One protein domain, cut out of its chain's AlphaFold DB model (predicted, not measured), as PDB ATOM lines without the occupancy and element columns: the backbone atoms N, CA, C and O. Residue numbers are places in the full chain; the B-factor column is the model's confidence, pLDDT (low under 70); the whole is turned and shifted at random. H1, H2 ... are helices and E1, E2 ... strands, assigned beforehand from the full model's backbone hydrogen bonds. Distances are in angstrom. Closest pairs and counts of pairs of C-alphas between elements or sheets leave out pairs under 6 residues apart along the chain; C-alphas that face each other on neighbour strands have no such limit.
ATOM      1  N   GLN A 258     125.862 161.306 147.510       77.31
ATOM      2  CA  GLN A 258     125.667 161.598 146.065       77.31
ATOM      3  C   GLN A 258     125.285 160.355 145.238       77.31
ATOM      4  O   GLN A 258     124.488 160.435 144.302       77.31
ATOM      5  N   TRP A 259     125.809 159.191 145.634       87.38
ATOM      6  CA  TRP A 259     125.509 157.906 145.014       87.38
ATOM      7  C   TRP A 259     124.043 157.488 145.141       87.38
ATOM      8  O   TRP A 259     123.557 156.753 144.285       87.38
ATOM      9  N   LYS A 260     123.309 157.966 146.159       89.00
ATOM     10  CA  LYS A 260     121.914 157.563 146.393       89.00
ATOM     11  C   LYS A 260     121.012 157.910 145.211       89.00
ATOM     12  O   LYS A 260     120.126 157.125 144.887       89.00
ATOM     13  N   ASN A 261     121.308 159.010 144.517       88.94
ATOM     14  CA  ASN A 261     120.555 159.485 143.353       88.94
ATOM     15  C   ASN A 261     120.827 158.678 142.069       88.94
ATOM     16  O   ASN A 261     120.217 158.950 141.037       88.94
ATOM     17  N   TRP A 262     121.753 157.713 142.090       91.81
ATOM     18  CA  TRP A 262     122.057 156.866 140.927       91.81
ATOM     19  C   TRP A 262     121.132 155.647 140.832       91.81
ATOM     20  O   TRP A 262     121.052 155.019 139.774       91.81
ATOM     21  N   GLY A 263     120.454 155.310 141.933       91.56
ATOM     22  CA  GLY A 263     119.561 154.164 142.031       91.56
ATOM     23  C   GLY A 263     118.262 154.371 141.259       91.56
ATOM     24  O   GLY A 263     117.745 155.485 141.158       91.56
ATOM     25  N   LYS A 264     117.714 153.283 140.719       91.56
ATOM     26  CA  LYS A 264     116.433 153.262 140.003       91.56
ATOM     27  C   LYS A 264     115.472 152.283 140.660       91.56
ATOM     28  O   LYS A 264     115.888 151.268 141.203       91.56
ATOM     29  N   THR A 265     114.176 152.556 140.581       93.00
ATOM     30  CA  THR A 265     113.135 151.654 141.107       93.00
ATOM     31  C   THR A 265     112.996 150.369 140.296       93.00
ATOM     32  O   THR A 265     112.491 149.374 140.802       93.00
ATOM     33  N   THR A 266     113.449 150.371 139.042       91.12
ATOM     34  CA  THR A 266     113.433 149.206 138.161       91.12
ATOM     35  C   THR A 266     114.838 148.660 137.961       91.12
ATOM     36  O   THR A 266     115.809 149.412 137.823       91.12
ATOM     37  N   LYS A 267     114.944 147.330 137.922       90.38
ATOM     38  CA  LYS A 267     116.187 146.655 137.553       90.38
ATOM     39  C   LYS A 267     116.592 147.080 136.130       90.38
ATOM     40  O   LYS A 267     115.725 147.092 135.253       90.38
ATOM     41  N   PRO A 268     117.868 147.426 135.880       87.25
ATOM     42  CA  PRO A 268     118.346 147.733 134.537       87.25
ATOM     43  C   PRO A 268     118.056 146.592 133.555       87.25
ATOM     44  O   PRO A 268     118.245 145.423 133.885       87.25
ATOM     45  N   GLU A 269     117.627 146.937 132.339       83.88
ATOM     46  CA  GLU A 269     117.368 145.962 131.265       83.88
ATOM     47  C   GLU A 269     118.646 145.252 130.801       83.88
ATOM     48  O   GLU A 269     118.605 144.125 130.314       83.88
ATOM     49  N   THR A 270     119.790 145.922 130.948       82.81
ATOM     50  CA  THR A 270     121.108 145.416 130.572       82.81
ATOM     51  C   THR A 270     122.104 145.657 131.699       82.81
ATOM     52  O   THR A 270     122.032 146.665 132.405       82.81
ATOM     53  N   GLY A 271     123.052 144.730 131.840       85.44
ATOM     54  CA  GLY A 271     124.081 144.786 132.873       85.44
ATOM     55  C   GLY A 271     123.628 144.271 134.240       85.44
ATOM     56  O   GLY A 271     122.495 143.831 134.441       85.44
ATOM     57  N   GLU A 272     124.569 144.300 135.175       92.19
ATOM     58  CA  GLU A 272     124.394 143.831 136.547       92.19
ATOM     59  C   GLU A 272     124.020 145.004 137.465       92.19
ATOM     60  O   GLU A 272     124.387 146.159 137.225       92.19
ATOM     61  N   SER A 273     123.273 144.716 138.531       94.38
ATOM     62  CA  SER A 273     122.867 145.711 139.528       94.38
ATOM     63  C   SER A 273     122.743 145.071 140.899       94.38
ATOM     64  O   SER A 273     122.224 143.955 140.991       94.38
ATOM     65  N   ILE A 274     123.090 145.804 141.952       94.31
ATOM     66  CA  ILE A 274     122.735 145.424 143.326       94.31
ATOM     67  C   ILE A 274     121.531 146.221 143.817       94.31
ATOM     68  O   ILE A 274     121.275 147.331 143.350       94.31
ATOM     69  N   GLU A 275     120.797 145.647 144.764       93.88
ATOM     70  CA  GLU A 275     119.693 146.319 145.441       93.88
ATOM     71  C   GLU A 275     120.166 146.875 146.789       93.88
ATOM     72  O   GLU A 275     120.737 146.148 147.608       93.88
ATOM     73  N   ILE A 276     119.929 148.166 147.015       92.19
ATOM     74  CA  ILE A 276     120.138 148.852 148.293       92.19
ATOM     75  C   ILE A 276     118.875 149.671 148.549       92.19
ATOM     76  O   ILE A 276     118.451 150.422 147.677       92.19
ATOM     77  N   GLU A 277     118.246 149.518 149.716       89.69
ATOM     78  CA  GLU A 277     117.043 150.292 150.084       89.69
ATOM     79  C   GLU A 277     115.918 150.253 149.013       89.69
ATOM     80  O   GLU A 277     115.240 151.251 148.780       89.69
ATOM     81  N   LYS A 278     115.692 149.094 148.365       91.19
ATOM     82  CA  LYS A 278     114.711 148.881 147.269       91.19
ATOM     83  C   LYS A 278     114.989 149.644 145.968       91.19
ATOM     84  O   LYS A 278     114.116 149.742 145.105       91.19
ATOM     85  N   LEU A 279     116.192 150.186 145.814       94.38
ATOM     86  CA  LEU A 279     116.662 150.783 144.573       94.38
ATOM     87  C   LEU A 279     117.748 149.904 143.957       94.38
ATOM     88  O   LEU A 279     118.631 149.391 144.644       94.38
ATOM     89  N   HIS A 280     117.688 149.754 142.639       94.88
ATOM     90  CA  HIS A 280     118.685 149.065 141.840       94.88
ATOM     91  C   HIS A 280     119.774 150.039 141.401       94.88
ATOM     92  O   HIS A 280     119.505 151.019 140.700       94.88
ATOM     93  N   TYR A 281     121.013 149.740 141.778       95.25
ATOM     94  CA  TYR A 281     122.194 150.514 141.416       95.25
ATOM     95  C   TYR A 281     122.974 149.777 140.323       95.25
ATOM     96  O   TYR A 281     123.414 148.650 140.569       95.25
ATOM     97  N   PRO A 282     123.145 150.372 139.126       94.75
ATOM     98  CA  PRO A 282     123.945 149.780 138.058       94.75
ATOM     99  C   PRO A 282     125.398 149.579 138.488       94.75
ATOM    100  O   PRO A 282     125.963 150.413 139.201       94.75
ATOM    101  N   LEU A 283     126.011 148.492 138.027       94.94
ATOM    102  CA  LEU A 283     127.415 148.195 138.280       94.94
ATOM    103  C   LEU A 283     128.276 148.467 137.053       94.94
ATOM    104  O   LEU A 283     127.842 148.278 135.915       94.94
ATOM    105  N   VAL A 284     129.539 148.826 137.293       94.62
ATOM    106  CA  VAL A 284     130.577 148.685 136.266       94.62
ATOM    107  C   VAL A 284     130.603 147.214 135.856       94.62
ATOM    108  O   VAL A 284     130.360 146.349 136.694       94.62
ATOM    109  N   ARG A 285     130.879 146.918 134.579       92.06
ATOM    110  CA  ARG A 285     130.895 145.541 134.063       92.06
ATOM    111  C   ARG A 285     131.664 144.630 135.028       92.06
ATOM    112  O   ARG A 285     132.845 144.845 135.266       92.06
ATOM    113  N   GLN A 286     130.979 143.647 135.598       89.62
ATOM    114  CA  GLN A 286     131.535 142.645 136.502       89.62
ATOM    115  C   GLN A 286     130.575 141.463 136.581       89.62
ATOM    116  O   GLN A 286     129.390 141.631 136.311       89.62
ATOM    117  N   VAL A 287     131.077 140.287 136.942       84.31
ATOM    118  CA  VAL A 287     130.243 139.094 137.133       84.31
ATOM    119  C   VAL A 287     129.851 139.015 138.603       84.31
ATOM    120  O   VAL A 287     130.740 139.002 139.457       84.31
ATOM    121  N   LEU A 288     128.553 138.955 138.909       86.50
ATOM    122  CA  LEU A 288     128.095 138.698 140.276       86.50
ATOM    123  C   LEU A 288     128.020 137.191 140.541       86.50
ATOM    124  O   LEU A 288     127.252 136.455 139.921       86.50
ATOM    125  N   ARG A 289     128.813 136.734 141.506       85.69
ATOM    126  CA  ARG A 289     128.783 135.381 142.070       85.69
ATOM    127  C   ARG A 289     128.249 135.428 143.507       85.69
ATOM    128  O   ARG A 289     128.142 136.494 144.113       85.69
ATOM    129  N   ALA A 290     127.883 134.273 144.063       83.00
ATOM    130  CA  ALA A 290     127.317 134.194 145.416       83.00
ATOM    131  C   ALA A 290     128.271 134.739 146.503       83.00
ATOM    132  O   ALA A 290     127.816 135.340 147.481       83.00
ATOM    133  N   ASP A 291     129.572 134.567 146.276       82.88
ATOM    134  CA  ASP A 291     130.722 134.999 147.078       82.88
ATOM    135  C   ASP A 291     131.244 136.399 146.706       82.88
ATOM    136  O   ASP A 291     132.288 136.828 147.186       82.88
ATOM    137  N   THR A 292     130.551 137.140 145.834       87.31
ATOM    138  CA  THR A 292     130.962 138.510 145.510       87.31
ATOM    139  C   THR A 292     130.689 139.439 146.686       87.31
ATOM    140  O   THR A 292     129.533 139.729 147.001       87.31
ATOM    141  N   ASP A 293     131.772 139.947 147.276       90.56
ATOM    142  CA  ASP A 293     131.738 140.829 148.447       90.56
ATOM    143  C   ASP A 293     132.142 142.281 148.147       90.56
ATOM    144  O   ASP A 293     131.965 143.152 148.997       90.56
ATOM    145  N   LEU A 294     132.627 142.570 146.935       92.00
ATOM    146  CA  LEU A 294     132.955 143.915 146.455       92.00
ATOM    147  C   LEU A 294     132.326 144.167 145.084       92.00
ATOM    148  O   LEU A 294     132.464 143.362 144.160       92.00
ATOM    149  N   VAL A 295     131.707 145.333 144.925       94.44
ATOM    150  CA  VAL A 295     131.219 145.815 143.629       94.44
ATOM    151  C   VAL A 295     131.577 147.280 143.400       94.44
ATOM    152  O   VAL A 295     131.795 148.042 144.347       94.44
ATOM    153  N   TYR A 296     131.603 147.677 142.130       95.00
ATOM    154  CA  TYR A 296     131.765 149.067 141.710       95.00
ATOM    155  C   TYR A 296     130.423 149.612 141.224       95.00
ATOM    156  O   TYR A 296     129.968 149.277 140.131       95.00
ATOM    157  N   LEU A 297     129.800 150.482 142.021       94.69
ATOM    158  CA  LEU A 297     128.613 151.225 141.610       94.69
ATOM    159  C   LEU A 297     128.974 152.193 140.486       94.69
ATOM    160  O   LEU A 297     129.845 153.053 140.648       94.69
ATOM    161  N   GLN A 298     128.287 152.067 139.355       94.31
ATOM    162  CA  GLN A 298     128.523 152.889 138.179       94.31
ATOM    163  C   GLN A 298     127.757 154.209 138.278       94.31
ATOM    164  O   GLN A 298     126.526 154.237 138.310       94.31
ATOM    165  N   HIS A 299     128.490 155.321 138.242       93.81
ATOM    166  CA  HIS A 299     127.888 156.634 138.042       93.81
ATOM    167  C   HIS A 299     127.242 156.706 136.636       93.81
ATOM    168  O   HIS A 299     127.861 156.264 135.665       93.81
ATOM    169  N   PRO A 300     126.056 157.319 136.444       91.75
ATOM    170  CA  PRO A 300     125.369 157.355 135.140       91.75
ATOM    171  C   PRO A 300     126.182 157.959 133.978       91.75
ATOM    172  O   PRO A 300     125.996 157.594 132.816       91.75
ATOM    173  N   ARG A 301     127.086 158.893 134.296       92.06
ATOM    174  CA  ARG A 301     128.029 159.532 133.355       92.06
ATOM    175  C   ARG A 301     129.382 158.813 133.229       92.06
ATOM    176  O   ARG A 301     130.220 159.269 132.460       92.06
ATOM    177  N   PHE A 302     129.615 157.717 133.954       92.81
ATOM    178  CA  PHE A 302     130.864 156.957 133.867       92.81
ATOM    179  C   PHE A 302     130.875 156.079 132.612       92.81
ATOM    180  O   PHE A 302     130.296 154.986 132.605       92.81
ATOM    181  N   LYS A 303     131.504 156.577 131.541       87.81
ATOM    182  CA  LYS A 303     131.663 155.875 130.255       87.81
ATOM    183  C   LYS A 303     132.996 156.201 129.554       87.81
ATOM    184  O   LYS A 303     132.957 156.618 128.397       87.81
ATOM    185  N   PRO A 304     134.153 156.047 130.223       86.81
ATOM    186  CA  PRO A 304     135.430 156.328 129.578       86.81
ATOM    187  C   PRO A 304     135.670 155.345 128.421       86.81
ATOM    188  O   PRO A 304     135.665 154.131 128.627       86.81
ATOM    189  N   GLN A 305     135.891 155.860 127.211       86.12
ATOM    190  CA  GLN A 305     136.255 155.074 126.023       86.12
ATOM    191  C   GLN A 305     137.717 154.609 126.055       86.12
ATOM    192  O   GLN A 305     138.084 153.651 125.378       86.12
ATOM    193  N   GLY A 306     138.562 155.273 126.845       92.62
ATOM    194  CA  GLY A 306     139.980 154.962 126.965       92.62
ATOM    195  C   GLY A 306     140.656 155.752 128.078       92.62
ATOM    196  O   GLY A 306     139.999 156.431 128.871       92.62
ATOM    197  N   PHE A 307     141.986 155.663 128.122       95.62
ATOM    198  CA  PHE A 307     142.786 156.281 129.176       95.62
ATOM    199  C   PHE A 307     142.606 157.802 129.251       95.62
ATOM    200  O   PHE A 307     142.475 158.326 130.347       95.62
ATOM    201  N   ASP A 308     142.554 158.506 128.119       95.44
ATOM    202  CA  ASP A 308     142.515 159.976 128.116       95.44
ATOM    203  C   ASP A 308     141.233 160.526 128.745       95.44
ATOM    204  O   ASP A 308     141.280 161.442 129.562       95.44
ATOM    205  N   GLU A 309     140.084 159.924 128.430       95.50
ATOM    206  CA  GLU A 309     138.808 160.284 129.051       95.50
ATOM    207  C   GLU A 309     138.774 159.909 130.534       95.50
ATOM    208  O   GLU A 309     138.244 160.664 131.349       95.50
ATOM    209  N   PHE A 310     139.357 158.762 130.895       96.44
ATOM    210  CA  PHE A 310     139.458 158.321 132.282       96.44
ATOM    211  C   PHE A 310     140.346 159.256 133.119       96.44
ATOM    212  O   PHE A 310     139.943 159.697 134.192       96.44
ATOM    213  N   GLU A 311     141.523 159.612 132.611       96.88
ATOM    214  CA  GLU A 311     142.462 160.544 133.236       96.88
ATOM    215  C   GLU A 311     141.859 161.950 133.343       96.88
ATOM    216  O   GLU A 311     141.945 162.580 134.399       96.88
ATOM    217  N   ASN A 312     141.198 162.429 132.284       95.88
ATOM    218  CA  ASN A 312     140.502 163.713 132.288       95.88
ATOM    219  C   ASN A 312     139.359 163.736 133.312       95.88
ATOM    220  O   ASN A 312     139.227 164.710 134.050       95.88
ATOM    221  N   MET A 313     138.571 162.658 133.401       96.19
ATOM    222  CA  MET A 313     137.532 162.501 134.422       96.19
ATOM    223  C   MET A 313     138.138 162.560 135.828       96.19
ATOM    224  O   MET A 313     137.641 163.312 136.656       96.19
ATOM    225  N   LEU A 314     139.214 161.820 136.111       95.69
ATOM    226  CA  LEU A 314     139.842 161.856 137.438       95.69
ATOM    227  C   LEU A 314     140.410 163.237 137.789       95.69
ATOM    228  O   LEU A 314     140.368 163.631 138.951       95.69
ATOM    229  N   ARG A 315     140.937 163.966 136.801       95.00
ATOM    230  CA  ARG A 315     141.542 165.286 137.012       95.00
ATOM    231  C   ARG A 315     140.506 166.394 137.196       95.00
ATOM    232  O   ARG A 315     140.693 167.247 138.056       95.00
ATOM    233  N   ASN A 316     139.453 166.394 136.382       95.19
ATOM    234  CA  ASN A 316     138.544 167.538 136.254       95.19
ATOM    235  C   ASN A 316     137.155 167.285 136.852       95.19
ATOM    236  O   ASN A 316     136.540 168.218 137.355       95.19
ATOM    237  N   ASP A 317     136.681 166.035 136.855       93.25
ATOM    238  CA  ASP A 317     135.356 165.651 137.355       93.25
ATOM    239  C   ASP A 317     135.419 164.392 138.256       93.25
ATOM    240  O   ASP A 317     134.731 163.394 137.996       93.25
ATOM    241  N   PRO A 318     136.226 164.386 139.339       91.06
ATOM    242  CA  PRO A 318     136.478 163.181 140.134       91.06
ATOM    243  C   PRO A 318     135.224 162.597 140.799       91.06
ATOM    244  O   PRO A 318     135.240 161.433 141.190       91.06
ATOM    245  N   SER A 319     134.126 163.351 140.922       88.94
ATOM    246  CA  SER A 319     132.840 162.863 141.449       88.94
ATOM    247  C   SER A 319     132.108 161.896 140.508       88.94
ATOM    248  O   SER A 319     131.224 161.167 140.958       88.94
ATOM    249  N   ILE A 320     132.483 161.849 139.223       91.75
ATOM    250  CA  ILE A 320     131.924 160.926 138.218       91.75
ATOM    251  C   ILE A 320     132.525 159.517 138.352       91.75
ATOM    252  O   ILE A 320     131.994 158.563 137.778       91.75
ATOM    253  N   GLN A 321     133.612 159.352 139.109       93.00
ATOM    254  CA  GLN A 321     134.223 158.040 139.278       93.00
ATOM    255  C   GLN A 321     133.260 157.047 139.970       93.00
ATOM    256  O   GLN A 321     132.414 157.454 140.775       93.00
ATOM    257  N   PRO A 322     133.387 155.737 139.699       94.19
ATOM    258  CA  PRO A 322     132.596 154.715 140.376       94.19
ATOM    259  C   PRO A 322     132.806 154.730 141.898       94.19
ATOM    260  O   PRO A 322     133.816 155.226 142.393       94.19
ATOM    261  N   LYS A 323     131.878 154.137 142.653       92.56
ATOM    262  CA  LYS A 323     131.995 154.004 144.118       92.56
ATOM    263  C   LYS A 323     132.068 152.540 144.526       92.56
ATOM    264  O   LYS A 323     131.391 151.702 143.940       92.56
ATOM    265  N   TRP A 324     132.854 152.236 145.552       91.88
ATOM    266  CA  TRP A 324     132.888 150.893 146.122       91.88
ATOM    267  C   TRP A 324     131.639 150.616 146.952       91.88
ATOM    268  O   TRP A 324     131.207 151.462 147.737       91.88
ATOM    269  N   ALA A 325     131.104 149.406 146.839       92.44
ATOM    270  CA  ALA A 325     130.170 148.860 147.810       92.44
ATOM    271  C   ALA A 325     130.644 147.482 148.270       92.44
ATOM    272  O   ALA A 325     131.039 146.646 147.456       92.44
ATOM    273  N   LEU A 326     130.610 147.269 149.584       92.00
ATOM    274  CA  LEU A 326     131.003 146.021 150.228       92.00
ATOM    275  C   LEU A 326     129.785 145.290 150.775       92.00
ATOM    276  O   LEU A 326     128.894 145.912 151.360       92.00
ATOM    277  N   LYS A 327     129.779 143.967 150.651       90.25
ATOM    278  CA  LYS A 327     128.790 143.107 151.291       90.25
ATOM    279  C   LYS A 327     129.244 142.820 152.720       90.25
ATOM    280  O   LYS A 327     130.313 142.264 152.946       90.25
ATOM    281  N   ARG A 328     128.448 143.215 153.712       85.44
ATOM    282  CA  ARG A 328     128.679 142.923 155.135       85.44
ATOM    283  C   ARG A 328     127.411 142.340 155.734       85.44
ATOM    284  O   ARG A 328     126.348 142.942 155.628       85.44
ATOM    285  N   ASN A 329     127.517 141.168 156.360       85.25
ATOM    286  CA  ASN A 329     126.376 140.454 156.948       85.25
ATOM    287  C   ASN A 329     125.205 140.276 155.957       85.25
ATOM    288  O   ASN A 329     124.042 140.434 156.314       85.25
ATOM    289  N   GLY A 330     125.520 140.015 154.683       84.50
ATOM    290  CA  GLY A 330     124.524 139.860 153.619       84.50
ATOM    291  C   GLY A 330     123.913 141.164 153.090       84.50
ATOM    292  O   GLY A 330     123.119 141.102 152.155       84.50
ATOM    293  N   GLN A 331     124.291 142.328 153.625       88.75
ATOM    294  CA  GLN A 331     123.811 143.635 153.173       88.75
ATOM    295  C   GLN A 331     124.912 144.433 152.479       88.75
ATOM    296  O   GLN A 331     126.060 144.456 152.918       88.75
ATOM    297  N   TRP A 332     124.553 145.123 151.401       91.50
ATOM    298  CA  TRP A 332     125.462 146.016 150.694       91.50
ATOM    299  C   TRP A 332     125.585 147.357 151.411       91.50
ATOM    300  O   TRP A 332     124.585 147.996 151.736       91.50
ATOM    301  N   LYS A 333     126.822 147.808 151.613       89.81
ATOM    302  CA  LYS A 333     127.144 149.124 152.160       89.81
ATOM    303  C   LYS A 333     128.111 149.851 151.234       89.81
ATOM    304  O   LYS A 333     129.202 149.357 150.959       89.81
ATOM    305  N   VAL A 334     127.715 151.038 150.782       90.00
ATOM    306  CA  VAL A 334     128.565 151.909 149.962       90.00
ATOM    307  C   VAL A 334     129.629 152.568 150.832       90.00
ATOM    308  O   VAL A 334     129.344 153.002 151.949       90.00
ATOM    309  N   LEU A 335     130.854 152.636 150.317       86.56
ATOM    310  CA  LEU A 335     131.960 153.380 150.910       86.56
ATOM    311  C   LEU A 335     131.991 154.773 150.277       86.56
ATOM    312  O   LEU A 335     132.598 154.994 149.232       86.56
ATOM    313  N   ASP A 336     131.274 155.712 150.878       76.25
ATOM    314  CA  ASP A 336     131.160 157.092 150.402       76.25
ATOM    315  C   ASP A 336     132.395 157.939 150.720       76.25
ATOM    316  O   ASP A 336     132.824 158.711 149.859       76.25
ATOM    317  N   ASN A 337     133.009 157.713 151.882       73.81
ATOM    318  CA  ASN A 337     134.197 158.440 152.349       73.81
ATOM    319  C   ASN A 337     135.508 158.023 151.653       73.81
ATOM    320  O   ASN A 337     136.561 158.586 151.943       73.81
ATOM    321  N   HIS A 338     135.468 157.034 150.756       76.44
ATOM    322  CA  HIS A 338     136.654 156.517 150.076       76.44
ATOM    323  C   HIS A 338     136.404 156.399 148.574       76.44
ATOM    324  O   HIS A 338     135.620 155.573 148.107       76.44
ATOM    325  N   ALA A 339     137.081 157.250 147.810       85.81
ATOM    326  CA  ALA A 339     137.093 157.172 146.361       85.81
ATOM    327  C   ALA A 339     138.070 156.079 145.891       85.81
ATOM    328  O   ALA A 339     139.157 155.958 146.470       85.81
ATOM    329  N   PRO A 340     137.743 155.321 144.826       90.19
ATOM    330  CA  PRO A 340     138.709 154.422 144.206       90.19
ATOM    331  C   PRO A 340     140.042 155.102 143.873       90.19
ATOM    332  O   PRO A 340     141.109 154.558 144.170       90.19
ATOM    333  N   PHE A 341     139.982 156.328 143.356       93.56
ATOM    334  CA  PHE A 341     141.137 157.153 143.020       93.56
ATOM    335  C   PHE A 341     141.039 158.508 143.728       93.56
ATOM    336  O   PHE A 341     140.067 159.245 143.564       93.56
ATOM    337  N   GLU A 342     142.061 158.823 144.521       91.44
ATOM    338  CA  GLU A 342     142.179 160.083 145.274       91.44
ATOM    339  C   GLU A 342     142.848 161.186 144.437       91.44
ATOM    340  O   GLU A 342     142.726 162.366 144.748       91.44
ATOM    341  N   MET A 343     143.536 160.800 143.361       93.75
ATOM    342  CA  MET A 343     144.180 161.676 142.382       93.75
ATOM    343  C   MET A 343     144.159 161.015 140.996       93.75
ATOM    344  O   MET A 343     143.748 159.857 140.860       93.75
ATOM    345  N   SER A 344     144.590 161.732 139.955       96.75
ATOM    346  CA  SER A 344     144.676 161.168 138.605       96.75
ATOM    347  C   SER A 344     145.720 160.047 138.517       96.75
ATOM    348  O   SER A 344     146.648 159.968 139.329       96.75
ATOM    349  N   ALA A 345     145.599 159.166 137.522       97.12
ATOM    350  CA  ALA A 345     146.533 158.051 137.373       97.12
ATOM    351  C   ALA A 345     147.957 158.555 137.095       97.12
ATOM    352  O   ALA A 345     148.917 158.031 137.662       97.12
ATOM    353  N   THR A 346     148.094 159.621 136.299       97.12
ATOM    354  CA  THR A 346     149.389 160.289 136.078       97.12
ATOM    355  C   THR A 346     149.967 160.840 137.383       97.12
ATOM    356  O   THR A 346     151.154 160.658 137.642       97.12
ATOM    357  N   GLN A 347     149.143 161.465 138.233       96.19
ATOM    358  CA  GLN A 347     149.591 162.035 139.511       96.19
ATOM    359  C   GLN A 347     150.099 160.963 140.479       96.19
ATOM    360  O   GLN A 347     151.139 161.165 141.106       96.19
ATOM    361  N   TYR A 348     149.442 159.801 140.545       96.19
ATOM    362  CA  TYR A 348     149.947 158.666 141.326       96.19
ATOM    363  C   TYR A 348     151.351 158.238 140.872       96.19
ATOM    364  O   TYR A 348     152.235 158.028 141.706       96.19
ATOM    365  N   VAL A 349     151.580 158.143 139.556       96.06
ATOM    366  CA  VAL A 349     152.892 157.772 139.002       96.06
ATOM    367  C   VAL A 349     153.940 158.843 139.290       96.06
ATOM    368  O   VAL A 349     155.029 158.507 139.754       96.06
ATOM    369  N   SER A 350     153.615 160.118 139.073       93.69
ATOM    370  CA  SER A 350     154.506 161.234 139.405       93.69
ATOM    371  C   SER A 350     154.837 161.278 140.897       93.69
ATOM    372  O   SER A 350     155.971 161.565 141.254       93.69
ATOM    373  N   SER A 351     153.898 160.930 141.781       91.75
ATOM    374  CA  SER A 351     154.177 160.835 143.216       91.75
ATOM    375  C   SER A 351     155.112 159.674 143.558       91.75
ATOM    376  O   SER A 351     155.926 159.805 144.467       91.75
ATOM    377  N   ALA A 352     154.998 158.539 142.863       90.50
ATOM    378  CA  ALA A 352     155.837 157.362 143.100       90.50
ATOM    379  C   ALA A 352     157.257 157.494 142.514       90.50
ATOM    380  O   ALA A 352     158.196 156.871 143.008       90.50
ATOM    381  N   LEU A 353     157.409 158.270 141.439       89.69
ATOM    382  CA  LEU A 353     158.646 158.480 140.682       89.69
ATOM    383  C   LEU A 353     158.789 159.973 140.352       89.69
ATOM    384  O   LEU A 353     158.626 160.396 139.207       89.69
ATOM    385  N   ASN A 354     159.092 160.767 141.376       86.44
ATOM    386  CA  ASN A 354     159.055 162.235 141.328       86.44
ATOM    387  C   ASN A 354     159.955 162.890 140.271       86.44
ATOM    388  O   ASN A 354     159.678 164.004 139.851       86.44
ATOM    389  N   SER A 355     161.007 162.207 139.824       88.88
ATOM    390  CA  SER A 355     161.973 162.752 138.865       88.88
ATOM    391  C   SER A 355     161.571 162.519 137.401       88.88
ATOM    392  O   SER A 355     162.291 162.927 136.487       88.88
ATOM    393  N   LEU A 356     160.466 161.810 137.144       91.69
ATOM    394  CA  LEU A 356     159.998 161.572 135.780       91.69
ATOM    395  C   LEU A 356     159.436 162.841 135.148       91.69
ATOM    396  O   LEU A 356     158.712 163.609 135.776       91.69
ATOM    397  N   SER A 357     159.677 162.986 133.847       91.94
ATOM    398  CA  SER A 357     158.925 163.927 133.022       91.94
ATOM    399  C   SER A 357     157.426 163.614 133.074       91.94
ATOM    400  O   SER A 357     157.020 162.446 133.114       91.94
ATOM    401  N   GLU A 358     156.590 164.651 132.984       92.12
ATOM    402  CA  GLU A 358     155.127 164.509 132.973       92.12
ATOM    403  C   GLU A 358     154.660 163.509 131.905       92.12
ATOM    404  O   GLU A 358     153.818 162.647 132.159       92.12
ATOM    405  N   ARG A 359     155.275 163.558 130.716       92.94
ATOM    406  CA  ARG A 359     154.963 162.636 129.620       92.94
ATOM    407  C   ARG A 359     155.286 161.185 129.970       92.94
ATOM    408  O   ARG A 359     154.493 160.304 129.652       92.94
ATOM    409  N   SER A 360     156.413 160.919 130.624       95.31
ATOM    410  CA  SER A 360     156.771 159.550 131.022       95.31
ATOM    411  C   SER A 360     155.860 159.020 132.123       95.31
ATOM    412  O   SER A 360     155.453 157.859 132.063       95.31
ATOM    413  N   ALA A 361     155.478 159.872 133.078       95.62
ATOM    414  CA  ALA A 361     154.485 159.522 134.088       95.62
ATOM    415  C   ALA A 361     153.121 159.199 133.451       95.62
ATOM    416  O   ALA A 361     152.510 158.179 133.778       95.62
ATOM    417  N   ASN A 362     152.682 160.006 132.480       96.62
ATOM    418  CA  ASN A 362     151.439 159.782 131.743       96.62
ATOM    419  C   ASN A 362     151.484 158.486 130.919       96.62
ATOM    420  O   ASN A 362     150.559 157.681 130.985       96.62
ATOM    421  N   ASN A 363     152.584 158.238 130.203       97.00
ATOM    422  CA  ASN A 363     152.774 157.021 129.411       97.00
ATOM    423  C   ASN A 363     152.794 155.757 130.286       97.00
ATOM    424  O   ASN A 363     152.245 154.732 129.882       97.00
ATOM    425  N   LEU A 364     153.392 155.813 131.481       96.75
ATOM    426  CA  LEU A 364     153.343 154.720 132.458       96.75
ATOM    427  C   LEU A 364     151.916 154.472 132.954       96.75
ATOM    428  O   LEU A 364     151.460 153.330 132.934       96.75
ATOM    429  N   ALA A 365     151.199 155.526 133.354       97.25
ATOM    430  CA  ALA A 365     149.810 155.421 133.796       97.25
ATOM    431  C   ALA A 365     148.911 154.829 132.695       97.25
ATOM    432  O   ALA A 365     148.149 153.891 132.953       97.25
ATOM    433  N   ARG A 366     149.072 155.301 131.450       97.38
ATOM    434  CA  ARG A 366     148.401 154.758 130.263       97.38
ATOM    435  C   ARG A 366     148.725 153.281 130.065       97.38
ATOM    436  O   ARG A 366     147.811 152.488 129.879       97.38
ATOM    437  N   ALA A 367     149.995 152.890 130.161       96.25
ATOM    438  CA  ALA A 367     150.406 151.500 129.982       96.25
ATOM    439  C   ALA A 367     149.810 150.557 131.041       96.25
ATOM    440  O   ALA A 367     149.474 149.418 130.716       96.25
ATOM    441  N   VAL A 368     149.657 151.003 132.294       96.06
ATOM    442  CA  VAL A 368     148.940 150.217 133.315       96.06
ATOM    443  C   VAL A 368     147.466 150.098 132.937       96.06
ATOM    444  O   VAL A 368     146.957 148.981 132.884       96.06
ATOM    445  N   PHE A 369     146.803 151.216 132.617       96.44
ATOM    446  CA  PHE A 369     145.390 151.237 132.225       96.44
ATOM    447  C   PHE A 369     145.108 150.317 131.032       96.44
ATOM    448  O   PHE A 369     144.179 149.514 131.079       96.44
ATOM    449  N   GLU A 370     145.920 150.390 129.978       94.69
ATOM    450  CA  GLU A 370     145.776 149.562 128.777       94.69
ATOM    451  C   GLU A 370     145.956 148.070 129.081       94.69
ATOM    452  O   GLU A 370     145.208 147.253 128.550       94.69
ATOM    453  N   ARG A 371     146.894 147.697 129.966       94.00
ATOM    454  CA  ARG A 371     147.128 146.289 130.339       94.00
ATOM    455  C   ARG A 371     146.009 145.677 131.175       94.00
ATOM    456  O   ARG A 371     145.842 144.462 131.136       94.00
ATOM    457  N   VAL A 372     145.295 146.486 131.954       93.31
ATOM    458  CA  VAL A 372     144.186 146.020 132.806       93.31
ATOM    459  C   VAL A 372     142.812 146.249 132.172       93.31
ATOM    460  O   VAL A 372     141.798 145.843 132.733       93.31
ATOM    461  N   SER A 373     142.763 146.904 131.010       93.06
ATOM    462  CA  SER A 373     141.537 147.117 130.246       93.06
ATOM    463  C   SER A 373     141.241 145.941 129.322       93.06
ATOM    464  O   SER A 373     142.131 145.228 128.862       93.06
ATOM    465  N   THR A 374     139.964 145.768 128.999       88.88
ATOM    466  CA  THR A 374     139.499 144.799 127.996       88.88
ATOM    467  C   THR A 374     139.154 145.512 126.684       88.88
ATOM    468  O   THR A 374     139.014 146.739 126.684       88.88
ATOM    469  N   PRO A 375     138.910 144.787 125.574       86.31
ATOM    470  CA  PRO A 375     138.421 145.400 124.335       86.31
ATOM    471  C   PRO A 375     137.109 146.187 124.492       86.31
ATOM    472  O   PRO A 375     136.807 147.042 123.668       86.31
ATOM    473  N   GLN A 376     136.324 145.909 125.537       84.69
ATOM    474  CA  GLN A 376     135.071 146.597 125.858       84.69
ATOM    475  C   GLN A 376     135.253 147.737 126.879       84.69
ATOM    476  O   GLN A 376     134.267 148.238 127.417       84.69
ATOM    477  N   GLY A 377     136.496 148.121 127.184       88.00
ATOM    478  CA  GLY A 377     136.844 149.115 128.200       88.00
ATOM    479  C   GLY A 377     137.254 148.500 129.540       88.00
ATOM    480  O   GLY A 377     137.428 147.282 129.670       88.00
ATOM    481  N   ILE A 378     137.438 149.356 130.544       92.38
ATOM    482  CA  ILE A 378     137.854 148.953 131.892       92.38
ATOM    483  C   ILE A 378     136.663 148.405 132.699       92.38
ATOM    484  O   ILE A 378     135.603 149.030 132.761       92.38
ATOM    485  N   ASP A 379     136.819 147.224 133.300       93.06
ATOM    486  CA  ASP A 379     135.836 146.616 134.209       93.06
ATOM    487  C   ASP A 379     136.212 146.789 135.686       93.06
ATOM    488  O   ASP A 379     137.231 147.391 136.020       93.06
ATOM    489  N   ALA A 380     135.381 146.268 136.593       92.19
ATOM    490  CA  ALA A 380     135.645 146.307 138.032       92.19
ATOM    491  C   ALA A 380     136.977 145.636 138.420       92.19
ATOM    492  O   ALA A 380     137.676 146.118 139.316       92.19
ATOM    493  N   GLY A 381     137.344 144.543 137.739       91.38
ATOM    494  CA  GLY A 381     138.618 143.854 137.948       91.38
ATOM    495  C   GLY A 381     139.796 144.733 137.532       91.38
ATOM    496  O   GLY A 381     140.716 144.950 138.322       91.38
ATOM    497  N   GLY A 382     139.719 145.323 136.338       92.62
ATOM    498  CA  GLY A 382     140.709 146.270 135.835       92.62
ATOM    499  C   GLY A 382     140.845 147.519 136.707       92.62
ATOM    500  O   GLY A 382     141.963 147.934 137.008       92.62
ATOM    501  N   LEU A 383     139.731 148.080 137.193       94.50
ATOM    502  CA  LEU A 383     139.741 149.194 138.149       94.50
ATOM    503  C   LEU A 383     140.425 148.801 139.463       94.50
ATOM    504  O   LEU A 383     141.233 149.573 139.973       94.50
ATOM    505  N   SER A 384     140.151 147.604 139.988       92.75
ATOM    506  CA  SER A 384     140.790 147.099 141.212       92.75
ATOM    507  C   SER A 384     142.302 146.958 141.030       92.75
ATOM    508  O   SER A 384     143.073 147.469 141.843       92.75
ATOM    509  N   ALA A 385     142.731 146.325 139.933       93.31
ATOM    510  CA  ALA A 385     144.142 146.146 139.606       93.31
ATOM    511  C   ALA A 385     144.857 147.489 139.389       93.31
ATOM    512  O   ALA A 385     145.969 147.678 139.889       93.31
ATOM    513  N   LEU A 386     144.217 148.444 138.705       95.50
ATOM    514  CA  LEU A 386     144.750 149.793 138.503       95.50
ATOM    515  C   LEU A 386     144.926 150.523 139.838       95.50
ATOM    516  O   LEU A 386     146.023 150.998 140.134       95.50
ATOM    517  N   THR A 387     143.876 150.580 140.665       93.38
ATOM    518  CA  THR A 387     143.921 151.243 141.975       93.38
ATOM    519  C   THR A 387     144.998 150.634 142.871       93.38
ATOM    520  O   THR A 387     145.785 151.371 143.465       93.38
ATOM    521  N   LEU A 388     145.059 149.304 142.968       92.62
ATOM    522  CA  LEU A 388     146.046 148.617 143.801       92.62
ATOM    523  C   LEU A 388     147.472 148.839 143.297       92.62
ATOM    524  O   LEU A 388     148.349 149.116 144.107       92.62
ATOM    525  N   THR A 389     147.697 148.796 141.982       95.25
ATOM    526  CA  THR A 389     149.015 149.066 141.386       95.25
ATOM    527  C   THR A 389     149.496 150.477 141.716       95.25
ATOM    528  O   THR A 389     150.603 150.649 142.223       95.25
ATOM    529  N   LEU A 390     148.657 151.487 141.471       95.25
ATOM    530  CA  LEU A 390     149.021 152.888 141.686       95.25
ATOM    531  C   LEU A 390     149.274 153.188 143.168       95.25
ATOM    532  O   LEU A 390     150.303 153.765 143.511       95.25
ATOM    533  N   ARG A 391     148.392 152.720 144.062       92.69
ATOM    534  CA  ARG A 391     148.575 152.875 145.514       92.69
ATOM    535  C   ARG A 391     149.805 152.118 146.018       92.69
ATOM    536  O   ARG A 391     150.512 152.634 146.879       92.69
ATOM    537  N   HIS A 392     150.081 150.930 145.476       92.69
ATOM    538  CA  HIS A 392     151.299 150.183 145.785       92.69
ATOM    539  C   HIS A 392     152.553 150.966 145.427       92.69
ATOM    540  O   HIS A 392     153.468 151.035 146.237       92.69
ATOM    541  N   TRP A 393     152.608 151.590 144.255       93.38
ATOM    542  CA  TRP A 393     153.789 152.355 143.869       93.38
ATOM    543  C   TRP A 393     154.026 153.586 144.738       93.38
ATOM    544  O   TRP A 393     155.184 153.891 145.011       93.38
ATOM    545  N   THR A 394     152.964 154.263 145.177       91.56
ATOM    546  CA  THR A 394     153.067 155.438 146.055       91.56
ATOM    547  C   THR A 394     153.413 155.065 147.498       91.56
ATOM    548  O   THR A 394     154.176 155.775 148.142       91.56
ATOM    549  N   ASP A 395     152.884 153.953 148.009       89.31
ATOM    550  CA  ASP A 395     153.126 153.489 149.377       89.31
ATOM    551  C   ASP A 395     153.282 151.967 149.392       89.31
ATOM    552  O   ASP A 395     152.316 151.213 149.515       89.31
ATOM    553  N   ARG A 396     154.529 151.520 149.244       86.75
ATOM    554  CA  ARG A 396     154.891 150.098 149.151       86.75
ATOM    555  C   ARG A 396     154.869 149.378 150.494       86.75
ATOM    556  O   ARG A 396     154.786 148.157 150.509       86.75
ATOM    557  N   VAL A 397     154.964 150.123 151.596       84.06
ATOM    558  CA  VAL A 397     155.019 149.555 152.949       84.06
ATOM    559  C   VAL A 397     153.640 149.050 153.350       84.06
ATOM    560  O   VAL A 397     153.521 147.956 153.897       84.06
ATOM    561  N   ASN A 398     152.592 149.814 153.035       83.12
ATOM    562  CA  ASN A 398     151.231 149.479 153.454       83.12
ATOM    563  C   ASN A 398     150.392 148.798 152.363       83.12
ATOM    564  O   ASN A 398     149.245 148.436 152.623       83.12
ATOM    565  N   ASN A 399     150.914 148.651 151.141       84.62
ATOM    566  CA  ASN A 399     150.146 148.139 150.006       84.62
ATOM    567  C   ASN A 399     150.907 147.058 149.248       84.62
ATOM    568  O   ASN A 399     152.077 147.227 148.913       84.62
ATOM    569  N   THR A 400     150.204 145.993 148.877       81.94
ATOM    570  CA  THR A 400     150.748 144.890 148.081       81.94
ATOM    571  C   THR A 400     150.467 145.102 146.595       81.94
ATOM    572  O   THR A 400     149.410 145.607 146.214       81.94
ATOM    573  N   SER A 401     151.412 144.706 145.740       84.19
ATOM    574  CA  SER A 401     151.192 144.705 144.293       84.19
ATOM    575  C   SER A 401     150.168 143.632 143.907       84.19
ATOM    576  O   SER A 401     150.284 142.505 144.390       84.19
ATOM    577  N   PRO A 402     149.212 143.926 143.007       83.19
ATOM    578  CA  PRO A 402     148.226 142.937 142.579       83.19
ATOM    579  C   PRO A 402     148.829 141.830 141.702       83.19
ATOM    580  O   PRO A 402     148.282 140.736 141.636       83.19
ATOM    581  N   HIS A 403     149.951 142.093 141.021       82.19
ATOM    582  CA  HIS A 403     150.611 141.105 140.169       82.19
ATOM    583  C   HIS A 403     152.117 141.399 140.047       82.19
ATOM    584  O   HIS A 403     152.495 142.569 139.928       82.19
ATOM    585  N   PRO A 404     153.003 140.384 139.968       82.94
ATOM    586  CA  PRO A 404     154.453 140.592 139.892       82.94
ATOM    587  C   PRO A 404     154.918 141.534 138.769       82.94
ATOM    588  O   PRO A 404     155.863 142.292 138.956       82.94
ATOM    589  N   SER A 405     154.253 141.539 137.608       85.19
ATOM    590  CA  SER A 405     154.583 142.448 136.492       85.19
ATOM    591  C   SER A 405     154.214 143.919 136.735       85.19
ATOM    592  O   SER A 405     154.725 144.782 136.024       85.19
ATOM    593  N   PHE A 406     153.357 144.196 137.722       90.50
ATOM    594  CA  PHE A 406     152.978 145.532 138.188       90.50
ATOM    595  C   PHE A 406     153.679 145.908 139.497       90.50
ATOM    596  O   PHE A 406     153.392 146.954 140.074       90.50
ATOM    597  N   SER A 407     154.596 145.076 139.999       90.88
ATOM    598  CA  SER A 407     155.323 145.370 141.239       90.88
ATOM    599  C   SER A 407     156.233 146.587 141.092       90.88
ATOM    600  O   SER A 407     156.381 147.362 142.034       90.88
ATOM    601  N   ASP A 408     156.767 146.833 139.897       93.50
ATOM    602  CA  ASP A 408     157.677 147.939 139.647       93.50
ATOM    603  C   ASP A 408     157.432 148.619 138.283       93.50
ATOM    604  O   ASP A 408     157.265 147.925 137.277       93.50
TER     605      ASP A 408
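AT A GLANCE: This is residues 258 to 408 of the 569 residues of an uncharacterized protein of Pseudomonas sp. GM24 (UniProt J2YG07). The model has two lobes set end to end: a strand lobe, in which the hairpin E1 E2 packs on a three-stranded sheet of E3, E4 and E5 with little H1 beside it, and a helical lobe of H2, H3, H4 and H5. The first turns of H5 reach E3 and join the lobes, and the chain passes between them several times. The printed part has 151 residues in the order H1 E1 E2 E3 H2 E4 E5 H3 H4 H5; both sheets, E1 - E2 and E3 - E4 - E5, are antiparallel. The class is mixed, helices and strands, with 75 residues in named elements, under half. It is compact, with a radius of gyration of the C-alphas of 15.9 A, yet elongated, spanning 50 by 29 by 29 A.

HOW THE PARTS SIT: H1, residues 258 to 262, only grazes the larger sheet, and only just, with 5 pairs of C-alphas within 10 A. E1, residues 273 to 276, and E2, residues 279 to 282, form a hairpin, with N 276 and O 279 3.0 A apart. E3, residues 294 to 297, is near E1; it is the antiparallel neighbour of E4, residues 323 to 328, with N 297 and O 323 2.8 A apart. E5, residues 331 to 334, makes a hairpin with E4, N 328 and O 331 being 2.8 A apart; its closest C-alphas with E1 are Trp 332 and Ile 276, 6.5 A. H2, residues 307 to 316, and H3, residues 345 to 352, only just touch, with 3 pairs of C-alphas within 8 A, about perpendicular at 77 degrees. H4, residues 358 to 372, touches H3 at a steep tilt of 64 degrees, closest at the C-alphas of Asn 362 and Thr 346, 4.8 A. H5, residues 380 to 394, forms a helical hairpin with H4, closest at the C-alphas of Gly 382 and Val 372, 4.6 A. H5 only grazes the larger sheet with its residues 380 to 384. Every O i to N i+4 pair is within hydrogen-bond range in H2, H3, H4 and H5; H1 has 0 of 1, and 2 of 2 O i to N i+3 pairs.

IN THESE COORDINATES: H1 begins at C-alpha 258 (125.667, 161.598, 146.065). E4 measures 16.0 A, H2 14.0 A, H4 21.5 A and H5 21.2 A, which ends at C-alpha 394 (153.067, 155.438, 146.055).

THE WHOLE: The C-alphas of Thr 266 and Ser 355 are farthest apart, 50.4 A. The printed part has no cut; the link E2 to E3 is long. Residues 395 to 408 hold no named element. Mean pLDDT of the printed part is 91.0, and no printed residue is under 70.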